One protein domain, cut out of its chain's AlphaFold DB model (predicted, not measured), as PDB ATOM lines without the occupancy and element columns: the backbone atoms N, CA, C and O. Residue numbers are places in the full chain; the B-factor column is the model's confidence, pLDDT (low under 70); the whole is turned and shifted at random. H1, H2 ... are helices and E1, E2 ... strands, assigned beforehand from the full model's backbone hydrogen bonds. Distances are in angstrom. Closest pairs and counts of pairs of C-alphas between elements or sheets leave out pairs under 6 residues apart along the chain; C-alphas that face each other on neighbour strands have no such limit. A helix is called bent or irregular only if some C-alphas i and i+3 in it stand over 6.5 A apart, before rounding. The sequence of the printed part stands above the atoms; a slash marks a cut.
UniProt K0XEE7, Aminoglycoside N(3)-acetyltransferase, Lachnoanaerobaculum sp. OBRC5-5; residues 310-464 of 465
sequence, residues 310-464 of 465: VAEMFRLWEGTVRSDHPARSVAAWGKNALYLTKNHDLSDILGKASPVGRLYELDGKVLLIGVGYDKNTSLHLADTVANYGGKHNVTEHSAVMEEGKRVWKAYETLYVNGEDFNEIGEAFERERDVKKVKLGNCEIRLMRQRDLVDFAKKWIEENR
ATOM      1  N   VAL A 310     190.887 243.501 120.029       94.69
ATOM      2  CA  VAL A 310     190.324 244.339 118.955       94.69
ATOM      3  C   VAL A 310     189.014 244.991 119.391       94.69
ATOM      4  O   VAL A 310     188.832 246.183 119.169       94.69
ATOM      5  N   ALA A 311     188.122 244.245 120.048       94.75
ATOM      6  CA  ALA A 311     186.861 244.786 120.553       94.75
ATOM      7  C   ALA A 311     187.095 245.820 121.667       94.75
ATOM      8  O   ALA A 311     186.429 246.857 121.703       94.75
ATOM      9  N   GLU A 312     188.074 245.564 122.540       95.81
ATOM     10  CA  GLU A 312     188.436 246.465 123.636       95.81
ATOM     11  C   GLU A 312     189.054 247.778 123.134       95.81
ATOM     12  O   GLU A 312     188.709 248.852 123.621       95.81
ATOM     13  N   MET A 313     189.898 247.713 122.103       97.31
ATOM     14  CA  MET A 313     190.389 248.900 121.405       97.31
ATOM     15  C   MET A 313     189.246 249.626 120.677       97.31
ATOM     16  O   MET A 313     189.089 250.836 120.818       97.31
ATOM     17  N   PHE A 314     188.417 248.899 119.919       97.38
ATOM     18  CA  PHE A 314     187.358 249.475 119.087       97.38
ATOM     19  C   PHE A 314     186.311 250.245 119.900       97.38
ATOM     20  O   PHE A 314     185.907 251.336 119.498       97.38
ATOM     21  N   ARG A 315     185.901 249.730 121.071       96.19
ATOM     22  CA  ARG A 315     184.921 250.417 121.935       96.19
ATOM     23  C   ARG A 315     185.427 251.751 122.496       96.19
ATOM     24  O   ARG A 315     184.607 252.560 122.918       96.19
ATOM     25  N   LEU A 316     186.748 251.939 122.559       94.00
ATOM     26  CA  LEU A 316     187.411 253.157 123.035       94.00
ATOM     27  C   LEU A 316     187.797 254.099 121.888       94.00
ATOM     28  O   LEU A 316     188.255 255.211 122.144       94.00
ATOM     29  N   TRP A 317     187.629 253.658 120.640       95.19
ATOM     30  CA  TRP A 317     187.980 254.443 119.468       95.19
ATOM     31  C   TRP A 317     187.126 255.710 119.369       95.19
ATOM     32  O   TRP A 317     185.928 255.703 119.667       95.19
ATOM     33  N   GLU A 318     187.740 256.810 118.933       94.88
ATOM     34  CA  GLU A 318     187.066 258.100 118.842       94.88
ATOM     35  C   GLU A 318     185.859 258.040 117.886       94.88
ATOM     36  O   GLU A 318     185.939 257.558 116.753       94.88
ATOM     37  N   GLY A 319     184.707 258.516 118.366       93.38
ATOM     38  CA  GLY A 319     183.437 258.475 117.639       93.38
ATOM     39  C   GLY A 319     182.657 257.160 117.767       93.38
ATOM     40  O   GLY A 319     181.553 257.064 117.231       93.38
ATOM     41  N   THR A 320     183.182 256.153 118.473       97.50
ATOM     42  CA  THR A 320     182.441 254.918 118.756       97.50
ATOM     43  C   THR A 320     181.401 255.156 119.849       97.50
ATOM     44  O   THR A 320     181.672 255.778 120.877       97.50
ATOM     45  N   VAL A 321     180.196 254.623 119.652       97.62
ATOM     46  CA  VAL A 321     179.115 254.614 120.647       97.62
ATOM     47  C   VAL A 321     178.816 253.188 121.091       97.62
ATOM     48  O   VAL A 321     179.004 252.241 120.331       97.62
ATOM     49  N   ARG A 322     178.350 253.017 122.330       98.25
ATOM     50  CA  ARG A 322     178.043 251.708 122.925       98.25
ATOM     51  C   ARG A 322     176.609 251.677 123.447       98.25
ATOM     52  O   ARG A 322     176.121 252.676 123.976       98.25
ATOM     53  N   SER A 323     175.928 250.548 123.280       97.62
ATOM     54  CA  SER A 323     174.555 250.352 123.758       97.62
ATOM     55  C   SER A 323     174.474 250.203 125.282       97.62
ATOM     56  O   SER A 323     175.457 249.811 125.901       97.62
ATOM     57  N   ASP A 324     173.303 250.439 125.872       93.00
ATOM     58  CA  ASP A 324     173.093 250.484 127.333       93.00
ATOM     59  C   ASP A 324     173.074 249.128 128.058       93.00
ATOM     60  O   ASP A 324     173.156 249.103 129.283       93.00
ATOM     61  N   HIS A 325     173.001 248.002 127.342       95.56
ATOM     62  CA  HIS A 325     172.851 246.705 127.999       95.56
ATOM     63  C   HIS A 325     174.081 246.331 128.867       95.56
ATOM     64  O   HIS A 325     175.185 246.169 128.333       95.56
ATOM     65  N   PRO A 326     173.906 246.039 130.174       91.81
ATOM     66  CA  PRO A 326     175.007 245.819 131.114       91.81
ATOM     67  C   PRO A 326     175.855 244.572 130.830       91.81
ATOM     68  O   PRO A 326     177.076 244.617 130.949       91.81
ATOM     69  N   ALA A 327     175.229 243.469 130.404       89.62
ATOM     70  CA  ALA A 327     175.914 242.202 130.126       89.62
ATOM     71  C   ALA A 327     176.167 241.877 128.635       89.62
ATOM     72  O   ALA A 327     176.972 240.992 128.337       89.62
ATOM     73  N   ARG A 328     175.466 242.527 127.694       93.44
ATOM     74  CA  ARG A 328     175.451 242.191 126.254       93.44
ATOM     75  C   ARG A 328     175.588 243.422 125.350       93.44
ATOM     76  O   ARG A 328     175.108 243.440 124.224       93.44
ATOM     77  N   SER A 329     176.233 244.479 125.841       96.69
ATOM     78  CA  SER A 329     176.396 245.712 125.065       96.69
ATOM     79  C   SER A 329     177.190 245.522 123.768       96.69
ATOM     80  O   SER A 329     178.179 244.796 123.723       96.69
ATOM     81  N   VAL A 330     176.799 246.272 122.734       97.81
ATOM     82  CA  VAL A 330     177.460 246.336 121.425       97.81
ATOM     83  C   VAL A 330     178.015 247.740 121.207       97.81
ATOM     84  O   VAL A 330     177.349 248.730 121.519       97.81
ATOM     85  N   ALA A 331     179.238 247.823 120.686       98.06
ATOM     86  CA  ALA A 331     179.855 249.065 120.236       98.06
ATOM     87  C   ALA A 331     179.696 249.214 118.716       98.06
ATOM     88  O   ALA A 331     179.787 248.229 117.986       98.06
ATOM     89  N   ALA A 332     179.466 250.432 118.234       98.31
ATOM     90  CA  ALA A 332     179.302 250.733 116.819       98.31
ATOM     91  C   ALA A 332     179.943 252.076 116.460       98.31
ATOM     92  O   ALA A 332     179.956 253.011 117.261       98.31
ATOM     93  N   TRP A 333     180.425 252.180 115.224       98.31
ATOM     94  CA  TRP A 333     181.047 253.381 114.678       98.31
ATOM     95  C   TRP A 333     180.532 253.653 113.260       98.31
ATOM     96  O   TRP A 333     180.203 252.724 112.518       98.31
ATOM     97  N   GLY A 334     180.451 254.929 112.885       97.44
ATOM     98  CA  GLY A 334     180.044 255.365 111.548       97.44
ATOM     99  C   GLY A 334     178.540 255.616 111.383       97.44
ATOM    100  O   GLY A 334     177.806 255.821 112.350       97.44
ATOM    101  N   LYS A 335     178.079 255.618 110.122       97.44
ATOM    102  CA  LYS A 335     176.772 256.160 109.686       97.44
ATOM    103  C   LYS A 335     175.568 255.694 110.515       97.44
ATOM    104  O   LYS A 335     174.701 256.500 110.829       97.44
ATOM    105  N   ASN A 336     175.506 254.405 110.851       97.94
ATOM    106  CA  ASN A 336     174.350 253.801 111.524       97.94
ATOM    107  C   ASN A 336     174.591 253.527 113.017       97.94
ATOM    108  O   ASN A 336     173.779 252.848 113.642       97.94
ATOM    109  N   ALA A 337     175.682 254.030 113.602       97.94
ATOM    110  CA  ALA A 337     176.105 253.643 114.945       97.94
ATOM    111  C   ALA A 337     175.047 253.941 116.021       97.94
ATOM    112  O   ALA A 337     174.660 253.043 116.763       97.94
ATOM    113  N   LEU A 338     174.494 255.159 116.031       97.81
ATOM    114  CA  LEU A 338     173.436 255.551 116.971       97.81
ATOM    115  C   LEU A 338     172.164 254.709 116.813       97.81
ATOM    116  O   LEU A 338     171.538 254.334 117.801       97.81
ATOM    117  N   TYR A 339     171.785 254.393 115.573       97.94
ATOM    118  CA  TYR A 339     170.627 253.545 115.304       97.94
ATOM    119  C   TYR A 339     170.859 252.108 115.791       97.94
ATOM    120  O   TYR A 339     169.967 251.526 116.402       97.94
ATOM    121  N   LEU A 340     172.060 251.559 115.592       98.12
ATOM    122  CA  LEU A 340     172.413 250.224 116.071       98.12
ATOM    123  C   LEU A 340     172.410 250.149 117.604       98.12
ATOM    124  O   LEU A 340     171.938 249.157 118.144       98.12
ATOM    125  N   THR A 341     172.859 251.188 118.315       97.81
ATOM    126  CA  THR A 341     173.081 251.109 119.771       97.81
ATOM    127  C   THR A 341     171.982 251.701 120.654       97.81
ATOM    128  O   THR A 341     172.020 251.472 121.861       97.81
ATOM    129  N   LYS A 342     171.030 252.474 120.115       95.50
ATOM    130  CA  LYS A 342     169.962 253.111 120.920       95.50
ATOM    131  C   LYS A 342     169.085 252.079 121.642       95.50
ATOM    132  O   LYS A 342     168.907 250.991 121.120       95.50
ATOM    133  N   ASN A 343     168.490 252.407 122.786       93.50
ATOM    134  CA  ASN A 343     167.407 251.626 123.415       93.50
ATOM    135  C   ASN A 343     167.631 250.097 123.395       93.50
ATOM    136  O   ASN A 343     166.807 249.359 122.856       93.50
ATOM    137  N   HIS A 344     168.796 249.632 123.852       96.44
ATOM    138  CA  HIS A 344     169.067 248.199 123.957       96.44
ATOM    139  C   HIS A 344     168.440 247.698 125.257       96.44
ATOM    140  O   HIS A 344     168.975 247.954 126.335       96.44
ATOM    141  N   ASP A 345     167.272 247.081 125.116       94.50
ATOM    142  CA  ASP A 345     166.423 246.623 126.211       94.50
ATOM    143  C   ASP A 345     167.098 245.528 127.055       94.50
ATOM    144  O   ASP A 345     167.896 244.752 126.535       94.50
ATOM    145  N   LEU A 346     166.800 245.483 128.358       93.38
ATOM    146  CA  LEU A 346     167.385 244.497 129.277       93.38
ATOM    147  C   LEU A 346     166.871 243.076 129.018       93.38
ATOM    148  O   LEU A 346     167.607 242.117 129.225       93.38
ATOM    149  N   SER A 347     165.621 242.940 128.585       95.00
ATOM    150  CA  SER A 347     164.979 241.656 128.321       95.00
ATOM    151  C   SER A 347     165.201 241.184 126.885       95.00
ATOM    152  O   SER A 347     165.334 239.982 126.654       95.00
ATOM    153  N   ASP A 348     165.297 242.103 125.917       94.12
ATOM    154  CA  ASP A 348     165.657 241.782 124.529       94.12
ATOM    155  C   ASP A 348     167.162 241.935 124.247       94.12
ATOM    156  O   ASP A 348     167.617 242.868 123.576       94.12
ATOM    157  N   ILE A 349     167.941 240.973 124.747       93.88
ATOM    158  CA  ILE A 349     169.408 241.026 124.701       93.88
ATOM    159  C   ILE A 349     170.000 240.806 123.300       93.88
ATOM    160  O   ILE A 349     171.096 241.286 123.011       93.88
ATOM    161  N   LEU A 350     169.326 240.026 122.446       94.94
ATOM    162  CA  LEU A 350     169.835 239.566 121.140       94.94
ATOM    163  C   LEU A 350     168.729 239.341 120.088       94.94
ATOM    164  O   LEU A 350     169.011 238.843 119.000       94.94
ATOM    165  N   GLY A 351     167.480 239.700 120.381       94.75
ATOM    166  CA  GLY A 351     166.344 239.566 119.473       94.75
ATOM    167  C   GLY A 351     166.154 240.775 118.561       94.75
ATOM    168  O   GLY A 351     167.104 241.485 118.215       94.75
ATOM    169  N   LYS A 352     164.916 240.985 118.103       94.31
ATOM    170  CA  LYS A 352     164.600 241.912 117.002       94.31
ATOM    171  C   LYS A 352     164.915 243.372 117.327       94.31
ATOM    172  O   LYS A 352     165.398 244.084 116.453       94.31
ATOM    173  N   ALA A 353     164.667 243.823 118.557       94.06
ATOM    174  CA  ALA A 353     164.932 245.203 118.953       94.06
ATOM    175  C   ALA A 353     166.395 245.434 119.366       94.06
ATOM    176  O   ALA A 353     166.803 246.593 119.491       94.06
ATOM    177  N   SER A 354     167.189 244.372 119.538       97.06
ATOM    178  CA  SER A 354     168.614 244.443 119.877       97.06
ATOM    179  C   SER A 354     169.472 245.018 118.726       97.06
ATOM    180  O   SER A 354     169.038 245.064 117.568       97.06
ATOM    181  N   PRO A 355     170.735 245.407 118.987       98.12
ATOM    182  CA  PRO A 355     171.675 245.804 117.937       98.12
ATOM    183  C   PRO A 355     171.865 244.745 116.839       98.12
ATOM    184  O   PRO A 355     172.071 245.098 115.679       98.12
ATOM    185  N   VAL A 356     171.769 243.456 117.186       97.38
ATOM    186  CA  VAL A 356     171.905 242.341 116.234       97.38
ATOM    187  C   VAL A 356     170.687 242.267 115.309       97.38
ATOM    188  O   VAL A 356     170.861 242.095 114.102       97.38
ATOM    189  N   GLY A 357     169.479 242.470 115.843       97.69
ATOM    190  CA  GLY A 357     168.241 242.566 115.062       97.69
ATOM    191  C   GLY A 357     168.223 243.772 114.121       97.69
ATOM    192  O   GLY A 357     167.848 243.663 112.957       97.69
ATOM    193  N   ARG A 358     168.751 244.915 114.561       97.88
ATOM    194  CA  ARG A 358     168.876 246.106 113.703       97.88
ATOM    195  C   ARG A 358     169.923 245.959 112.608       97.88
ATOM    196  O   ARG A 358     169.744 246.489 111.513       97.88
ATOM    197  N   LEU A 359     171.012 245.235 112.867       98.19
ATOM    198  CA  LEU A 359     171.955 244.873 111.808       98.19
ATOM    199  C   LEU A 359     171.259 244.020 110.735       98.19
ATOM    200  O   LEU A 359     171.503 244.230 109.543       98.19
ATOM    201  N   TYR A 360     170.331 243.146 111.147       98.38
ATOM    202  CA  TYR A 360     169.532 242.338 110.232       98.38
ATOM    203  C   TYR A 360     168.608 243.250 109.417       98.38
ATOM    204  O   TYR A 360     168.580 243.152 108.194       98.38
ATOM    205  N   GLU A 361     167.924 244.217 110.032       97.75
ATOM    206  CA  GLU A 361     167.100 245.213 109.319       97.75
ATOM    207  C   GLU A 361     167.892 246.027 108.282       97.75
ATOM    208  O   GLU A 361     167.355 246.357 107.226       97.75
ATOM    209  N   LEU A 362     169.180 246.275 108.517       98.06
ATOM    210  CA  LEU A 362     170.056 246.996 107.591       98.06
ATOM    211  C   LEU A 362     170.681 246.130 106.487       98.06
ATOM    212  O   LEU A 362     171.479 246.650 105.710       98.06
ATOM    213  N   ASP A 363     170.350 244.836 106.416       97.81
ATOM    214  CA  ASP A 363     171.006 243.874 105.518       97.81
ATOM    215  C   ASP A 363     172.535 243.849 105.709       97.81
ATOM    216  O   ASP A 363     173.333 243.859 104.767       97.81
ATOM    217  N   GLY A 364     172.955 243.868 106.978       97.94
ATOM    218  CA  GLY A 364     174.357 243.892 107.363       97.94
ATOM    219  C   GLY A 364     175.129 242.623 106.997       97.94
ATOM    220  O   GLY A 364     174.581 241.585 106.614       97.94
ATOM    221  N   LYS A 365     176.453 242.699 107.151       98.25
ATOM    222  CA  LYS A 365     177.367 241.567 106.956       98.25
ATOM    223  C   LYS A 365     178.059 241.204 108.262       98.25
ATOM    224  O   LYS A 365     178.326 242.078 109.084       98.25
ATOM    225  N   VAL A 366     178.396 239.928 108.406       98.06
ATOM    226  CA  VAL A 366     179.199 239.392 109.507       98.06
ATOM    227  C   VAL A 366     180.574 239.014 108.974       98.06
ATOM    228  O   VAL A 366     180.678 238.322 107.960       98.06
ATOM    229  N   LEU A 367     181.613 239.479 109.664       97.44
ATOM    230  CA  LEU A 367     183.010 239.180 109.372       97.44
ATOM    231  C   LEU A 367     183.605 238.385 110.539       97.44
ATOM    232  O   LEU A 367     183.706 238.907 111.646       97.44
ATOM    233  N   LEU A 368     184.013 237.144 110.286       97.44
ATOM    234  CA  LEU A 368     184.751 236.319 111.244       97.44
ATOM    235  C   LEU A 368     186.229 236.340 110.860       97.44
ATOM    236  O   LEU A 368     186.559 236.011 109.725       97.44
ATOM    237  N   ILE A 369     187.112 236.731 111.781       95.88
ATOM    238  CA  ILE A 369     188.563 236.819 111.554       95.88
ATOM    239  C   ILE A 369     189.256 235.849 112.509       95.88
ATOM    240  O   ILE A 369     189.321 236.112 113.708       95.88
ATOM    241  N   GLY A 370     189.753 234.723 111.996       94.75
ATOM    242  CA  GLY A 370     190.477 233.730 112.797       94.75
ATOM    243  C   GLY A 370     189.645 233.026 113.876       94.75
ATOM    244  O   GLY A 370     190.221 232.444 114.791       94.75
ATOM    245  N   VAL A 371     188.314 233.077 113.777       95.25
ATOM    246  CA  VAL A 371     187.364 232.443 114.705       95.25
ATOM    247  C   VAL A 371     186.302 231.640 113.952       95.25
ATOM    248  O   VAL A 371     186.038 231.904 112.775       95.25
ATOM    249  N   GLY A 372     185.713 230.658 114.638       95.56
ATOM    250  CA  GLY A 372     184.619 229.830 114.134       95.56
ATOM    251  C   GLY A 372     183.237 230.460 114.324       95.56
ATOM    252  O   GLY A 372     183.095 231.599 114.785       95.56
ATOM    253  N   TYR A 373     182.201 229.700 113.963       96.81
ATOM    254  CA  TYR A 373     180.806 230.117 114.123       96.81
ATOM    255  C   TYR A 373     180.360 230.121 115.589       96.81
ATOM    256  O   TYR A 373     179.457 230.875 115.934       96.81
ATOM    257  N   ASP A 374     181.059 229.404 116.473       94.00
ATOM    258  CA  ASP A 374     180.908 229.491 117.933       94.00
ATOM    259  C   ASP A 374     181.093 230.915 118.497       94.00
ATOM    260  O   ASP A 374     180.695 231.201 119.625       94.00
ATOM    261  N   LYS A 375     181.697 231.825 117.720       94.75
ATOM    262  CA  LYS A 375     181.841 233.250 118.056       94.75
ATOM    263  C   LYS A 375     180.886 234.167 117.290       94.75
ATOM    264  O   LYS A 375     180.986 235.387 117.413       94.75
ATOM    265  N   ASN A 376     179.954 233.623 116.510       97.00
ATOM    266  CA  ASN A 376     179.030 234.405 115.699       97.00
ATOM    267  C   ASN A 376     177.739 234.738 116.461       97.00
ATOM    268  O   ASN A 376     176.742 234.023 116.392       97.00
ATOM    269  N   THR A 377     177.732 235.889 117.133       95.81
ATOM    270  CA  THR A 377     176.592 236.371 117.932       95.81
ATOM    271  C   THR A 377     175.292 236.525 117.131       95.81
ATOM    272  O   THR A 377     174.216 236.506 117.719       95.81
ATOM    273  N   SER A 378     175.357 236.644 115.798       97.62
ATOM    274  CA  SER A 378     174.150 236.774 114.971       97.62
ATOM    275  C   SER A 378     173.269 235.533 115.003       97.62
ATOM    276  O   SER A 378     172.063 235.655 114.821       97.62
ATOM    277  N   LEU A 379     173.836 234.355 115.273       97.12
ATOM    278  CA  LEU A 379     173.072 233.112 115.364       97.12
ATOM    279  C   LEU A 379     172.082 233.118 116.540       97.12
ATOM    280  O   LEU A 379     171.007 232.542 116.423       97.12
ATOM    281  N   HIS A 380     172.350 233.875 117.608       95.88
ATOM    282  CA  HIS A 380     171.383 234.040 118.698       95.88
ATOM    283  C   HIS A 380     170.111 234.785 118.281       95.88
ATOM    284  O   HIS A 380     169.057 234.574 118.874       95.88
ATOM    285  N   LEU A 381     170.161 235.619 117.234       96.75
ATOM    286  CA  LEU A 381     168.940 236.210 116.688       96.75
ATOM    287  C   LEU A 381     168.013 235.115 116.145       96.75
ATOM    288  O   LEU A 381     166.800 235.208 116.336       96.75
ATOM    289  N   ALA A 382     168.576 234.064 115.536       95.56
ATOM    290  CA  ALA A 382     167.811 232.915 115.068       95.56
ATOM    291  C   ALA A 382     167.119 232.191 116.235       95.56
ATOM    292  O   ALA A 382     165.929 231.913 116.118       95.56
ATOM    293  N   ASP A 383     167.789 232.009 117.384       90.56
ATOM    294  CA  ASP A 383     167.176 231.444 118.605       90.56
ATOM    295  C   ASP A 383     165.900 232.199 118.997       90.56
ATOM    296  O   ASP A 383     164.863 231.607 119.317       90.56
ATOM    297  N   THR A 384     165.950 233.533 118.930       92.31
ATOM    298  CA  THR A 384     164.818 234.370 119.344       92.31
ATOM    299  C   THR A 384     163.593 234.199 118.451       92.31
ATOM    300  O   THR A 384     162.468 234.267 118.949       92.31
ATOM    301  N   VAL A 385     163.782 233.892 117.163       92.38
ATOM    302  CA  VAL A 385     162.697 233.795 116.172       92.38
ATOM    303  C   VAL A 385     162.322 232.366 115.777       92.38
ATOM    304  O   VAL A 385     161.256 232.181 115.193       92.38
ATOM    305  N   ALA A 386     163.167 231.380 116.074       93.62
ATOM    306  CA  ALA A 386     162.920 229.965 115.822       93.62
ATOM    307  C   ALA A 386     161.967 229.358 116.861       93.62
ATOM    308  O   ALA A 386     161.931 229.793 118.020       93.62
ATOM    309  N   ASN A 387     161.223 228.334 116.449       92.75
ATOM    310  CA  ASN A 387     160.383 227.523 117.324       92.75
ATOM    311  C   ASN A 387     160.984 226.123 117.537       92.75
ATOM    312  O   ASN A 387     161.009 225.316 116.616       92.75
ATOM    313  N   TYR A 388     161.451 225.829 118.749       91.06
ATOM    314  CA  TYR A 388     162.086 224.554 119.094       91.06
ATOM    315  C   TYR A 388     161.763 224.163 120.542       91.06
ATOM    316  O   TYR A 388     161.427 225.022 121.366       91.06
ATOM    317  N   GLY A 389     161.841 222.868 120.859       87.00
ATOM    318  CA  GLY A 389     161.588 222.385 122.216       87.00
ATOM    319  C   GLY A 389     162.657 222.845 123.204       87.00
ATOM    320  O   GLY A 389     163.799 223.129 122.857       87.00
ATOM    321  N   GLY A 390     162.257 223.029 124.462       84.38
ATOM    322  CA  GLY A 390     163.149 223.549 125.499       84.38
ATOM    323  C   GLY A 390     163.445 225.051 125.408       84.38
ATOM    324  O   GLY A 390     164.200 225.556 126.237       84.38
ATOM    325  N   LYS A 391     162.839 225.799 124.475       89.69
ATOM    326  CA  LYS A 391     162.889 227.268 124.475       89.69
ATOM    327  C   LYS A 391     162.180 227.818 125.718       89.69
ATOM    328  O   LYS A 391     160.992 227.580 125.917       89.69
ATOM    329  N   HIS A 392     162.906 228.555 126.553       92.38
ATOM    330  CA  HIS A 392     162.380 229.149 127.780       92.38
ATOM    331  C   HIS A 392     163.145 230.425 128.134       92.38
ATOM    332  O   HIS A 392     164.260 230.656 127.661       92.38
ATOM    333  N   ASN A 393     162.535 231.249 128.977       91.50
ATOM    334  CA  ASN A 393     163.188 232.415 129.546       91.50
ATOM    335  C   ASN A 393     163.889 232.073 130.864       91.50
ATOM    336  O   ASN A 393     163.517 231.130 131.563       91.50
ATOM    337  N   VAL A 394     164.877 232.889 131.212       88.62
ATOM    338  CA  VAL A 394     165.597 232.869 132.485       88.62
ATOM    339  C   VAL A 394     165.628 234.267 133.089       88.62
ATOM    340  O   VAL A 394     165.636 235.270 132.375       88.62
ATOM    341  N   THR A 395     165.670 234.329 134.418       89.06
ATOM    342  CA  THR A 395     165.869 235.585 135.142       89.06
ATOM    343  C   THR A 395     167.356 235.848 135.307       89.06
ATOM    344  O   THR A 395     168.058 235.126 136.014       89.06
ATOM    345  N   GLU A 396     167.824 236.920 134.690       85.69
ATOM    346  CA  GLU A 396     169.188 237.412 134.801       85.69
ATOM    347  C   GLU A 396     169.248 238.639 135.709       85.69
ATOM    348  O   GLU A 396     168.241 239.289 135.999       85.69
ATOM    349  N   HIS A 397     170.454 238.948 136.184       88.88
ATOM    350  CA  HIS A 397     170.677 240.076 137.077       88.88
ATOM    351  C   HIS A 397     171.881 240.907 136.642       88.88
ATOM    352  O   HIS A 397     172.903 240.374 136.212       88.88
ATOM    353  N   SER A 398     171.793 242.229 136.785       89.12
ATOM    354  CA  SER A 398     172.923 243.133 136.553       89.12
ATOM    355  C   SER A 398     172.853 244.376 137.430       89.12
ATOM    356  O   SER A 398     171.779 244.879 137.745       89.12
ATOM    357  N   ALA A 399     174.022 244.913 137.779       88.69
ATOM    358  CA  ALA A 399     174.123 246.232 138.387       88.69
ATOM    359  C   ALA A 399     173.976 247.318 137.304       88.69
ATOM    360  O   ALA A 399     174.752 247.356 136.347       88.69
ATOM    361  N   VAL A 400     173.004 248.211 137.466       94.19
ATOM    362  CA  VAL A 400     172.699 249.314 136.539       94.19
ATOM    363  C   VAL A 400     172.534 250.631 137.294       94.19
ATOM    364  O   VAL A 400     172.388 250.635 138.515       94.19
ATOM    365  N   MET A 401     172.582 251.751 136.572       93.31
ATOM    366  CA  MET A 401     172.242 253.068 137.113       93.31
ATOM    367  C   MET A 401     170.808 253.429 136.716       93.31
ATOM    368  O   MET A 401     170.516 253.547 135.530       93.31
ATOM    369  N   GLU A 402     169.936 253.649 137.697       92.56
ATOM    370  CA  GLU A 402     168.580 254.181 137.516       92.56
ATOM    371  C   GLU A 402     168.473 255.488 138.310       92.56
ATOM    372  O   GLU A 402     168.781 255.517 139.500       92.56
ATOM    373  N   GLU A 403     168.116 256.591 137.645       92.12
ATOM    374  CA  GLU A 403     167.960 257.920 138.275       92.12
ATOM    375  C   GLU A 403     169.163 258.351 139.144       92.12
ATOM    376  O   GLU A 403     169.025 258.930 140.222       92.12
ATOM    377  N   GLY A 404     170.381 258.038 138.690       90.12
ATOM    378  CA  GLY A 404     171.615 258.371 139.408       90.12
ATOM    379  C   GLY A 404     171.936 257.459 140.598       90.12
ATOM    380  O   GLY A 404     172.912 257.714 141.302       90.12
ATOM    381  N   LYS A 405     171.179 256.376 140.813       93.88
ATOM    382  CA  LYS A 405     171.424 255.381 141.864       93.88
ATOM    383  C   LYS A 405     171.773 254.021 141.272       93.88
ATOM    384  O   LYS A 405     171.192 253.584 140.282       93.88
ATOM    385  N   ARG A 406     172.709 253.327 141.918       92.94
ATOM    386  CA  ARG A 406     173.058 251.943 141.588       92.94
ATOM    387  C   ARG A 406     171.935 251.007 142.042       92.94
ATOM    388  O   ARG A 406     171.605 250.982 143.224       92.94
ATOM    389  N   VAL A 407     171.421 250.191 141.129       93.06
ATOM    390  CA  VAL A 407     170.378 249.189 141.380       93.06
ATOM    391  C   VAL A 407     170.862 247.817 140.912       93.06
ATOM    392  O   VAL A 407     171.410 247.685 139.819       93.06
ATOM    393  N   TRP A 408     170.661 246.784 141.734       89.00
ATOM    394  CA  TRP A 408     170.801 245.388 141.309       89.00
ATOM    395  C   TRP A 408     169.490 244.947 140.660       89.00
ATOM    396  O   TRP A 408     168.518 244.644 141.350       89.00
ATOM    397  N   LYS A 409     169.436 244.999 139.329       91.38
ATOM    398  CA  LYS A 409     168.209 244.803 138.560       91.38
ATOM    399  C   LYS A 409     168.076 243.352 138.127       91.38
ATOM    400  O   LYS A 409     169.001 242.822 137.517       91.38
ATOM    401  N   ALA A 410     166.925 242.753 138.415       91.94
ATOM    402  CA  ALA A 410     166.490 241.493 137.824       91.94
ATOM    403  C   ALA A 410     165.702 241.772 136.537       91.94
ATOM    404  O   ALA A 410     164.913 242.720 136.492       91.94
ATOM    405  N   TYR A 411     165.910 240.959 135.509       92.12
ATOM    406  CA  TYR A 411     165.176 241.032 134.252       92.12
ATOM    407  C   TYR A 411     165.063 239.642 133.627       92.12
ATOM    408  O   TYR A 411     165.955 238.808 133.760       92.12
ATOM    409  N   GLU A 412     163.946 239.383 132.962       95.00
ATOM    410  CA  GLU A 412     163.694 238.119 132.276       95.00
ATOM    411  C   GLU A 412     164.180 238.219 130.826       95.00
ATOM    412  O   GLU A 412     163.865 239.188 130.143       95.00
ATOM    413  N   THR A 413     164.951 237.245 130.350       93.50
ATOM    414  CA  THR A 413     165.456 237.181 128.970       93.50
ATOM    415  C   THR A 413     165.370 235.755 128.446       93.50
ATOM    416  O   THR A 413     165.354 234.800 129.220       93.50
ATOM    417  N   LEU A 414     165.374 235.587 127.125       92.00
ATOM    418  CA  LEU A 414     165.493 234.269 126.515       92.00
ATOM    419  C   LEU A 414     166.800 233.583 126.947       92.00
ATOM    420  O   LEU A 414     167.874 234.190 126.878       92.00
ATOM    421  N   TYR A 415     166.711 232.307 127.333       88.00
ATOM    422  CA  TYR A 415     167.886 231.458 127.496       88.00
ATOM    423  C   TYR A 415     168.506 231.164 126.128       88.00
ATOM    424  O   TYR A 415     167.852 230.609 125.242       88.00
ATOM    425  N   VAL A 416     169.777 231.522 125.959       81.06
ATOM    426  CA  VAL A 416     170.511 231.345 124.701       81.06
ATOM    427  C   VAL A 416     171.650 230.340 124.874       81.06
ATOM    428  O   VAL A 416     172.427 230.432 125.824       81.06
ATOM    429  N   ASN A 417     171.763 229.391 123.938       78.75
ATOM    430  CA  ASN A 417     172.827 228.384 123.883       78.75
ATOM    431  C   ASN A 417     173.471 228.393 122.487       78.75
ATOM    432  O   ASN A 417     172.766 228.490 121.486       78.75
ATOM    433  N   GLY A 418     174.801 228.309 122.437       84.12
ATOM    434  CA  GLY A 418     175.593 228.326 121.205       84.12
ATOM    435  C   GLY A 418     176.415 227.059 120.952       84.12
ATOM    436  O   GLY A 418     177.338 227.102 120.142       84.12
ATOM    437  N   GLU A 419     176.144 225.955 121.657       88.06
ATOM    438  CA  GLU A 419     176.900 224.695 121.528       88.06
ATOM    439  C   GLU A 419     176.915 224.122 120.100       88.06
ATOM    440  O   GLU A 419     177.925 223.564 119.677       88.06
ATOM    441  N   ASP A 420     175.844 224.324 119.335       92.44
ATOM    442  CA  ASP A 420     175.649 223.818 117.970       92.44
ATOM    443  C   ASP A 420     175.977 224.848 116.871       92.44
ATOM    444  O   ASP A 420     175.790 224.593 115.682       92.44
ATOM    445  N   PHE A 421     176.516 226.019 117.225       96.25
ATOM    446  CA  PHE A 421     176.776 227.087 116.252       96.25
ATOM    447  C   PHE A 421     177.768 226.688 115.161       96.25
ATOM    448  O   PHE A 421     177.635 227.125 114.017       96.25
ATOM    449  N   ASN A 422     178.746 225.843 115.489       97.12
ATOM    450  CA  ASN A 422     179.658 225.302 114.487       97.12
ATOM    451  C   ASN A 422     178.940 224.361 113.511       97.12
ATOM    452  O   ASN A 422     179.174 224.471 112.313       97.12
ATOM    453  N   GLU A 423     178.015 223.526 113.986       97.31
ATOM    454  CA  GLU A 423     177.229 222.626 113.130       97.31
ATOM    455  C   GLU A 423     176.317 223.416 112.182       97.31
ATOM    456  O   GLU A 423     176.270 223.134 110.980       97.31
ATOM    457  N   ILE A 424     175.667 224.469 112.694       97.31
ATOM    458  CA  ILE A 424     174.875 225.407 111.886       97.31
ATOM    459  C   ILE A 424     175.756 226.064 110.818       97.31
ATOM    460  O   ILE A 424     175.376 226.129 109.649       97.31
ATOM    461  N   GLY A 425     176.941 226.544 111.202       97.06
ATOM    462  CA  GLY A 425     177.892 227.175 110.290       97.06
ATOM    463  C   GLY A 425     178.394 226.244 109.187       97.06
ATOM    464  O   GLY A 425     178.444 226.629 108.019       97.06
ATOM    465  N   GLU A 426     178.720 225.000 109.531       96.62
ATOM    466  CA  GLU A 426     179.133 223.967 108.577       96.62
ATOM    467  C   GLU A 426     177.995 223.558 107.632       96.62
ATOM    468  O   GLU A 426     178.227 223.288 106.453       96.62
ATOM    469  N   ALA A 427     176.752 223.510 108.118       97.38
ATOM    470  CA  ALA A 427     175.582 223.299 107.270       97.38
ATOM    471  C   ALA A 427     175.353 224.483 106.319       97.38
ATOM    472  O   ALA A 427     175.140 224.279 105.124       97.38
ATOM    473  N   PHE A 428     175.496 225.712 106.816       97.81
ATOM    474  CA  PHE A 428     175.357 226.925 106.017       97.81
ATOM    475  C   PHE A 428     176.377 226.977 104.873       97.81
ATOM    476  O   PHE A 428     176.006 227.237 103.731       97.81
ATOM    477  N   GLU A 429     177.647 226.662 105.145       96.56
ATOM    478  CA  GLU A 429     178.709 226.658 104.128       96.56
ATOM    479  C   GLU A 429     178.575 225.538 103.086       96.56
ATOM    480  O   GLU A 429     179.154 225.644 102.006       96.56
ATOM    481  N   ARG A 430     177.815 224.471 103.370       96.44
ATOM    482  CA  ARG A 430     177.493 223.436 102.371       96.44
ATOM    483  C   ARG A 430     176.452 223.905 101.358       96.44
ATOM    484  O   ARG A 430     176.453 223.432 100.226       96.44
ATOM    485  N   GLU A 431     175.572 224.818 101.757       95.06
ATOM    486  CA  GLU A 431     174.445 225.270 100.937       95.06
ATOM    487  C   GLU A 431     174.597 226.679 100.359       95.06
ATOM    488  O   GLU A 431     173.836 227.074  99.468       95.06
ATOM    489  N   ARG A 432     175.512 227.480 100.904       93.56
ATOM    490  CA  ARG A 432     175.715 228.877 100.528       93.56
ATOM    491  C   ARG A 432     177.194 229.146 100.302       93.56
ATOM    492  O   ARG A 432     178.048 228.700 101.063       93.56
ATOM    493  N   ASP A 433     177.483 229.933  99.272       90.19
ATOM    494  CA  ASP A 433     178.844 230.361  98.967       90.19
ATOM    495  C   ASP A 433     179.290 231.465  99.940       90.19
ATOM    496  O   ASP A 433     178.943 232.643  99.798       90.19
ATOM    497  N   VAL A 434     180.036 231.072 100.974       94.50
ATOM    498  CA  VAL A 434     180.650 231.993 101.936       94.50
ATOM    499  C   VAL A 434     182.046 232.358 101.455       94.50
ATOM    500  O   VAL A 434     182.916 231.498 101.318       94.50
ATOM    501  N   LYS A 435     182.300 233.656 101.263       92.50
ATOM    502  CA  LYS A 435     183.617 234.135 100.830       92.50
ATOM    503  C   LYS A 435     184.652 233.932 101.932       92.50
ATOM    504  O   LYS A 435     184.509 234.498 103.021       92.50
ATOM    505  N   LYS A 436     185.716 233.189 101.610       95.25
ATOM    506  CA  LYS A 436     186.853 232.917 102.500       95.25
ATOM    507  C   LYS A 436     188.146 233.499 101.942       95.25
ATOM    508  O   LYS A 436     188.434 233.349 100.758       95.25
ATOM    509  N   VAL A 437     188.927 234.162 102.791       96.19
ATOM    510  CA  VAL A 437     190.231 234.748 102.434       96.19
ATOM    511  C   VAL A 437     191.227 234.492 103.560       96.19
ATOM    512  O   VAL A 437     190.843 234.469 104.725       96.19
ATOM    513  N   LYS A 438     192.513 234.317 103.245       95.88
ATOM    514  CA  LYS A 438     193.570 234.248 104.266       95.88
ATOM    515  C   LYS A 438     194.121 235.636 104.586       95.88
ATOM    516  O   LYS A 438     194.421 236.404 103.676       95.88
ATOM    517  N   LEU A 439     194.318 235.920 105.872       89.38
ATOM    518  CA  LEU A 439     195.057 237.083 106.361       89.38
ATOM    519  C   LEU A 439     196.120 236.602 107.353       89.38
ATOM    520  O   LEU A 439     195.805 236.172 108.463       89.38
ATOM    521  N   GLY A 440     197.386 236.627 106.936       92.31
ATOM    522  CA  GLY A 440     198.466 235.978 107.680       92.31
ATOM    523  C   GLY A 440     198.181 234.484 107.873       92.31
ATOM    524  O   GLY A 440     197.885 233.774 106.912       92.31
ATOM    525  N   ASN A 441     198.223 234.021 109.124       91.44
ATOM    526  CA  ASN A 441     197.973 232.619 109.482       91.44
ATOM    527  C   ASN A 441     196.491 232.300 109.744       91.44
ATOM    528  O   ASN A 441     196.180 231.168 110.110       91.44
ATOM    529  N   CYS A 442     195.581 233.270 109.598       92.62
ATOM    530  CA  CYS A 442     194.164 233.085 109.910       92.62
ATOM    531  C   CYS A 442     193.278 233.113 108.659       92.62
ATOM    532  O   CYS A 442     193.626 233.693 107.628       92.62
ATOM    533  N   GLU A 443     192.114 232.477 108.765       95.12
ATOM    534  CA  GLU A 443     191.064 232.517 107.752       95.12
ATOM    535  C   GLU A 443     189.998 233.546 108.134       95.12
ATOM    536  O   GLU A 443     189.588 233.652 109.292       95.12
ATOM    537  N   ILE A 444     189.548 234.296 107.137       97.25
ATOM    538  CA  ILE A 444     188.496 235.296 107.223       97.25
ATOM    539  C   ILE A 444     187.271 234.776 106.484       97.25
ATOM    540  O   ILE A 444     187.399 234.345 105.342       97.25
ATOM    541  N   ARG A 445     186.090 234.881 107.101       97.25
ATOM    542  CA  ARG A 445     184.790 234.589 106.477       97.25
ATOM    543  C   ARG A 445     183.934 235.842 106.449       97.25
ATOM    544  O   ARG A 445     183.765 236.482 107.484       97.25
ATOM    545  N   LEU A 446     183.361 236.163 105.293       97.38
ATOM    546  CA  LEU A 446     182.387 237.243 105.151       97.38
ATOM    547  C   LEU A 446     181.067 236.685 104.618       97.38
ATOM    548  O   LEU A 446     181.038 236.061 103.558       97.38
ATOM    549  N   MET A 447     179.975 236.972 105.319       97.38
ATOM    550  CA  MET A 447     178.627 236.520 104.959       97.38
ATOM    551  C   MET A 447     177.589 237.616 105.202       97.38
ATOM    552  O   MET A 447     177.809 238.525 106.005       97.38
ATOM    553  N   ARG A 448     176.450 237.548 104.507       97.75
ATOM    554  CA  ARG A 448     175.292 238.402 104.805       97.75
ATOM    555  C   ARG A 448     174.599 237.865 106.050       97.75
ATOM    556  O   ARG A 448     174.354 236.668 106.153       97.75
ATOM    557  N   GLN A 449     174.303 238.749 106.997       98.12
ATOM    558  CA  GLN A 449     173.711 238.347 108.268       98.12
ATOM    559  C   GLN A 449     172.305 237.770 108.073       98.12
ATOM    560  O   GLN A 449     171.980 236.772 108.704       98.12
ATOM    561  N   ARG A 450     171.497 238.369 107.185       97.75
ATOM    562  CA  ARG A 450     170.138 237.889 106.895       97.75
ATOM    563  C   ARG A 450     170.133 236.442 106.428       97.75
ATOM    564  O   ARG A 450     169.495 235.607 107.052       97.75
ATOM    565  N   ASP A 451     170.929 236.158 105.400       97.56
ATOM    566  CA  ASP A 451     171.029 234.826 104.808       97.56
ATOM    567  C   ASP A 451     171.444 233.776 105.856       97.56
ATOM    568  O   ASP A 451     170.885 232.680 105.884       97.56
ATOM    569  N   LEU A 452     172.383 234.126 106.747       97.94
ATOM    570  CA  LEU A 452     172.815 233.260 107.845       97.94
ATOM    571  C   LEU A 452     171.699 233.023 108.873       97.94
ATOM    572  O   LEU A 452     171.461 231.884 109.259       97.94
ATOM    573  N   VAL A 453     171.037 234.083 109.340       98.12
ATOM    574  CA  VAL A 453     170.000 233.998 110.382       98.12
ATOM    575  C   VAL A 453     168.775 233.240 109.874       98.12
ATOM    576  O   VAL A 453     168.243 232.395 110.590       98.12
ATOM    577  N   ASP A 454     168.357 233.487 108.632       98.12
ATOM    578  CA  ASP A 454     167.212 232.812 108.018       98.12
ATOM    579  C   ASP A 454     167.484 231.317 107.812       98.12
ATOM    580  O   ASP A 454     166.594 230.487 108.012       98.12
ATOM    581  N   PHE A 455     168.719 230.965 107.438       98.25
ATOM    582  CA  PHE A 455     169.163 229.576 107.369       98.25
ATOM    583  C   PHE A 455     169.190 228.927 108.757       98.25
ATOM    584  O   PHE A 455     168.581 227.878 108.962       98.25
ATOM    585  N   ALA A 456     169.845 229.578 109.722       97.44
ATOM    586  CA  ALA A 456     169.991 229.077 111.083       97.44
ATOM    587  C   ALA A 456     168.638 228.855 111.762       97.44
ATOM    588  O   ALA A 456     168.466 227.856 112.449       97.44
ATOM    589  N   LYS A 457     167.656 229.735 111.522       97.19
ATOM    590  CA  LYS A 457     166.292 229.564 112.029       97.19
ATOM    591  C   LYS A 457     165.708 228.218 111.593       97.19
ATOM    592  O   LYS A 457     165.255 227.462 112.445       97.19
ATOM    593  N   LYS A 458     165.732 227.920 110.289       97.12
ATOM    594  CA  LYS A 458     165.196 226.658 109.747       97.12
ATOM    595  C   LYS A 458     165.933 225.457 110.320       97.12
ATOM    596  O   LYS A 458     165.307 224.518 110.791       97.12
ATOM    597  N   TRP A 459     167.261 225.537 110.346       96.94
ATOM    598  CA  TRP A 459     168.095 224.480 110.902       96.94
ATOM    599  C   TRP A 459     167.751 224.205 112.373       96.94
ATOM    600  O   TRP A 459     167.589 223.051 112.759       96.94
ATOM    601  N   ILE A 460     167.582 225.252 113.187       95.50
ATOM    602  CA  ILE A 460     167.205 225.127 114.600       95.50
ATOM    603  C   ILE A 460     165.834 224.455 114.746       95.50
ATOM    604  O   ILE A 460     165.709 223.538 115.551       95.50
ATOM    605  N   GLU A 461     164.832 224.873 113.968       95.44
ATOM    606  CA  GLU A 461     163.472 224.301 114.001       95.44
ATOM    607  C   GLU A 461     163.445 222.809 113.613       95.44
ATOM    608  O   GLU A 461     162.577 222.066 114.068       95.44
ATOM    609  N   GLU A 462     164.399 222.357 112.800       94.38
ATOM    610  CA  GLU A 462     164.510 220.964 112.356       94.38
ATOM    611  C   GLU A 462     165.328 220.078 113.312       94.38
ATOM    612  O   GLU A 462     165.053 218.880 113.432       94.38
ATOM    613  N   ASN A 463     166.343 220.641 113.980       92.75
ATOM    614  CA  ASN A 463     167.363 219.863 114.695       92.75
ATOM    615  C   ASN A 463     167.292 219.992 116.222       92.75
ATOM    616  O   ASN A 463     167.635 219.036 116.922       92.75
ATOM    617  N   ARG A 464     166.824 221.125 116.762       88.12
ATOM    618  CA  ARG A 464     166.637 221.283 118.211       88.12
ATOM    619  C   ARG A 464     165.270 220.739 118.615       88.12
ATOM    620  O   ARG A 464     164.237 221.238 118.173       88.12
TER     621      ARG A 464
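This is residues 310 to 464 of the 465 residues of the protein "Aminoglycoside N(3)-acetyltransferase" of Lachnoanaerobaculum sp. OBRC5-5 (UniProt K0XEE7). A small antiparallel sheet of three strands, E1, E5 and E4, runs on from E5 into the long helix H6, on which H4 and H5 pack crosswise; the bent hairpin of E2 and E3 reaches away as a long arm. H2 packs on H3, and H1 lies off to another side, joined to H2 by the looping residues 317 to 336. The printed part has 155 residues, with six named helices and five named strands in the order H1 H2 H3 E1 H4 E2 E3 H5 E4 E5 H6, and its class is mixed, helices and strands. It is compact, with a radius of gyration of the C-alphas of 16.5 A and spans of 51 by 42 by 27 A.

Begin at the inner strand E5, residues 442 to 448, whose antiparallel neighbours are the edge strands E1, residues 365 to 369, and E4, residues 435 to 439. Within hydrogen-bond range you will find N 366 and O 447, 2.8 A apart, and N 444 and O 437, 2.7 A apart. E4 and E5 form a hairpin. H6, residues 449 to 463, follows E5 directly and only grazes the sheet, with residues 449 to 452. H6 is the hub, touching three helices. H4, residues 379 to 385, touches it at a steep tilt of 66 degrees, the same way, with C-alphas 382 and 457 closest at 4.8 A. H5, residues 421 to 431, touches it only just about perpendicular, at 72 degrees, with C-alphas 424 and 456 closest at 6.2 A. H3, residues 355 to 361, only just touches residues 449 to 450 of H6, with 3 pairs of C-alphas within 8 A; the closest are 360 and 450, 5.6 A apart. H2, residues 337 to 341, touches H3, with C-alphas 340 and 355 closest at 4.9 A. H1, residues 310 to 316, is apart from H2 and H3. E2, residues 393 to 402, bends by 73 degrees at residue 399 and forms a hairpin with E3, residues 405 to 414; N 394 and O 413 are 2.8 A apart, within hydrogen-bond range. In H2, H3, H4 and H5 every O i to N i+4 pair is within hydrogen-bond range; in H1 2 of 3 are, in H6 10 of 11.

Find C-alpha 310 at (190.324, 244.339, 118.955), where H1 begins. Find C-alpha 449 at (173.711, 238.347, 108.268); from there H6 runs 20.6 A to C-alpha 463 at (167.363, 219.863, 114.695). E3 is 26.8 A long, E2 23.8 A, E5 20.3 A and H5 15.6 A.

The C-alphas farthest apart, Gly 404 and Arg 430, are 51.3 A from each other. The printed part has no cut; the links H1 to H2 and H2 to H3 are long. Mean pLDDT of the printed part is 94.6, and no printed residue is under 70.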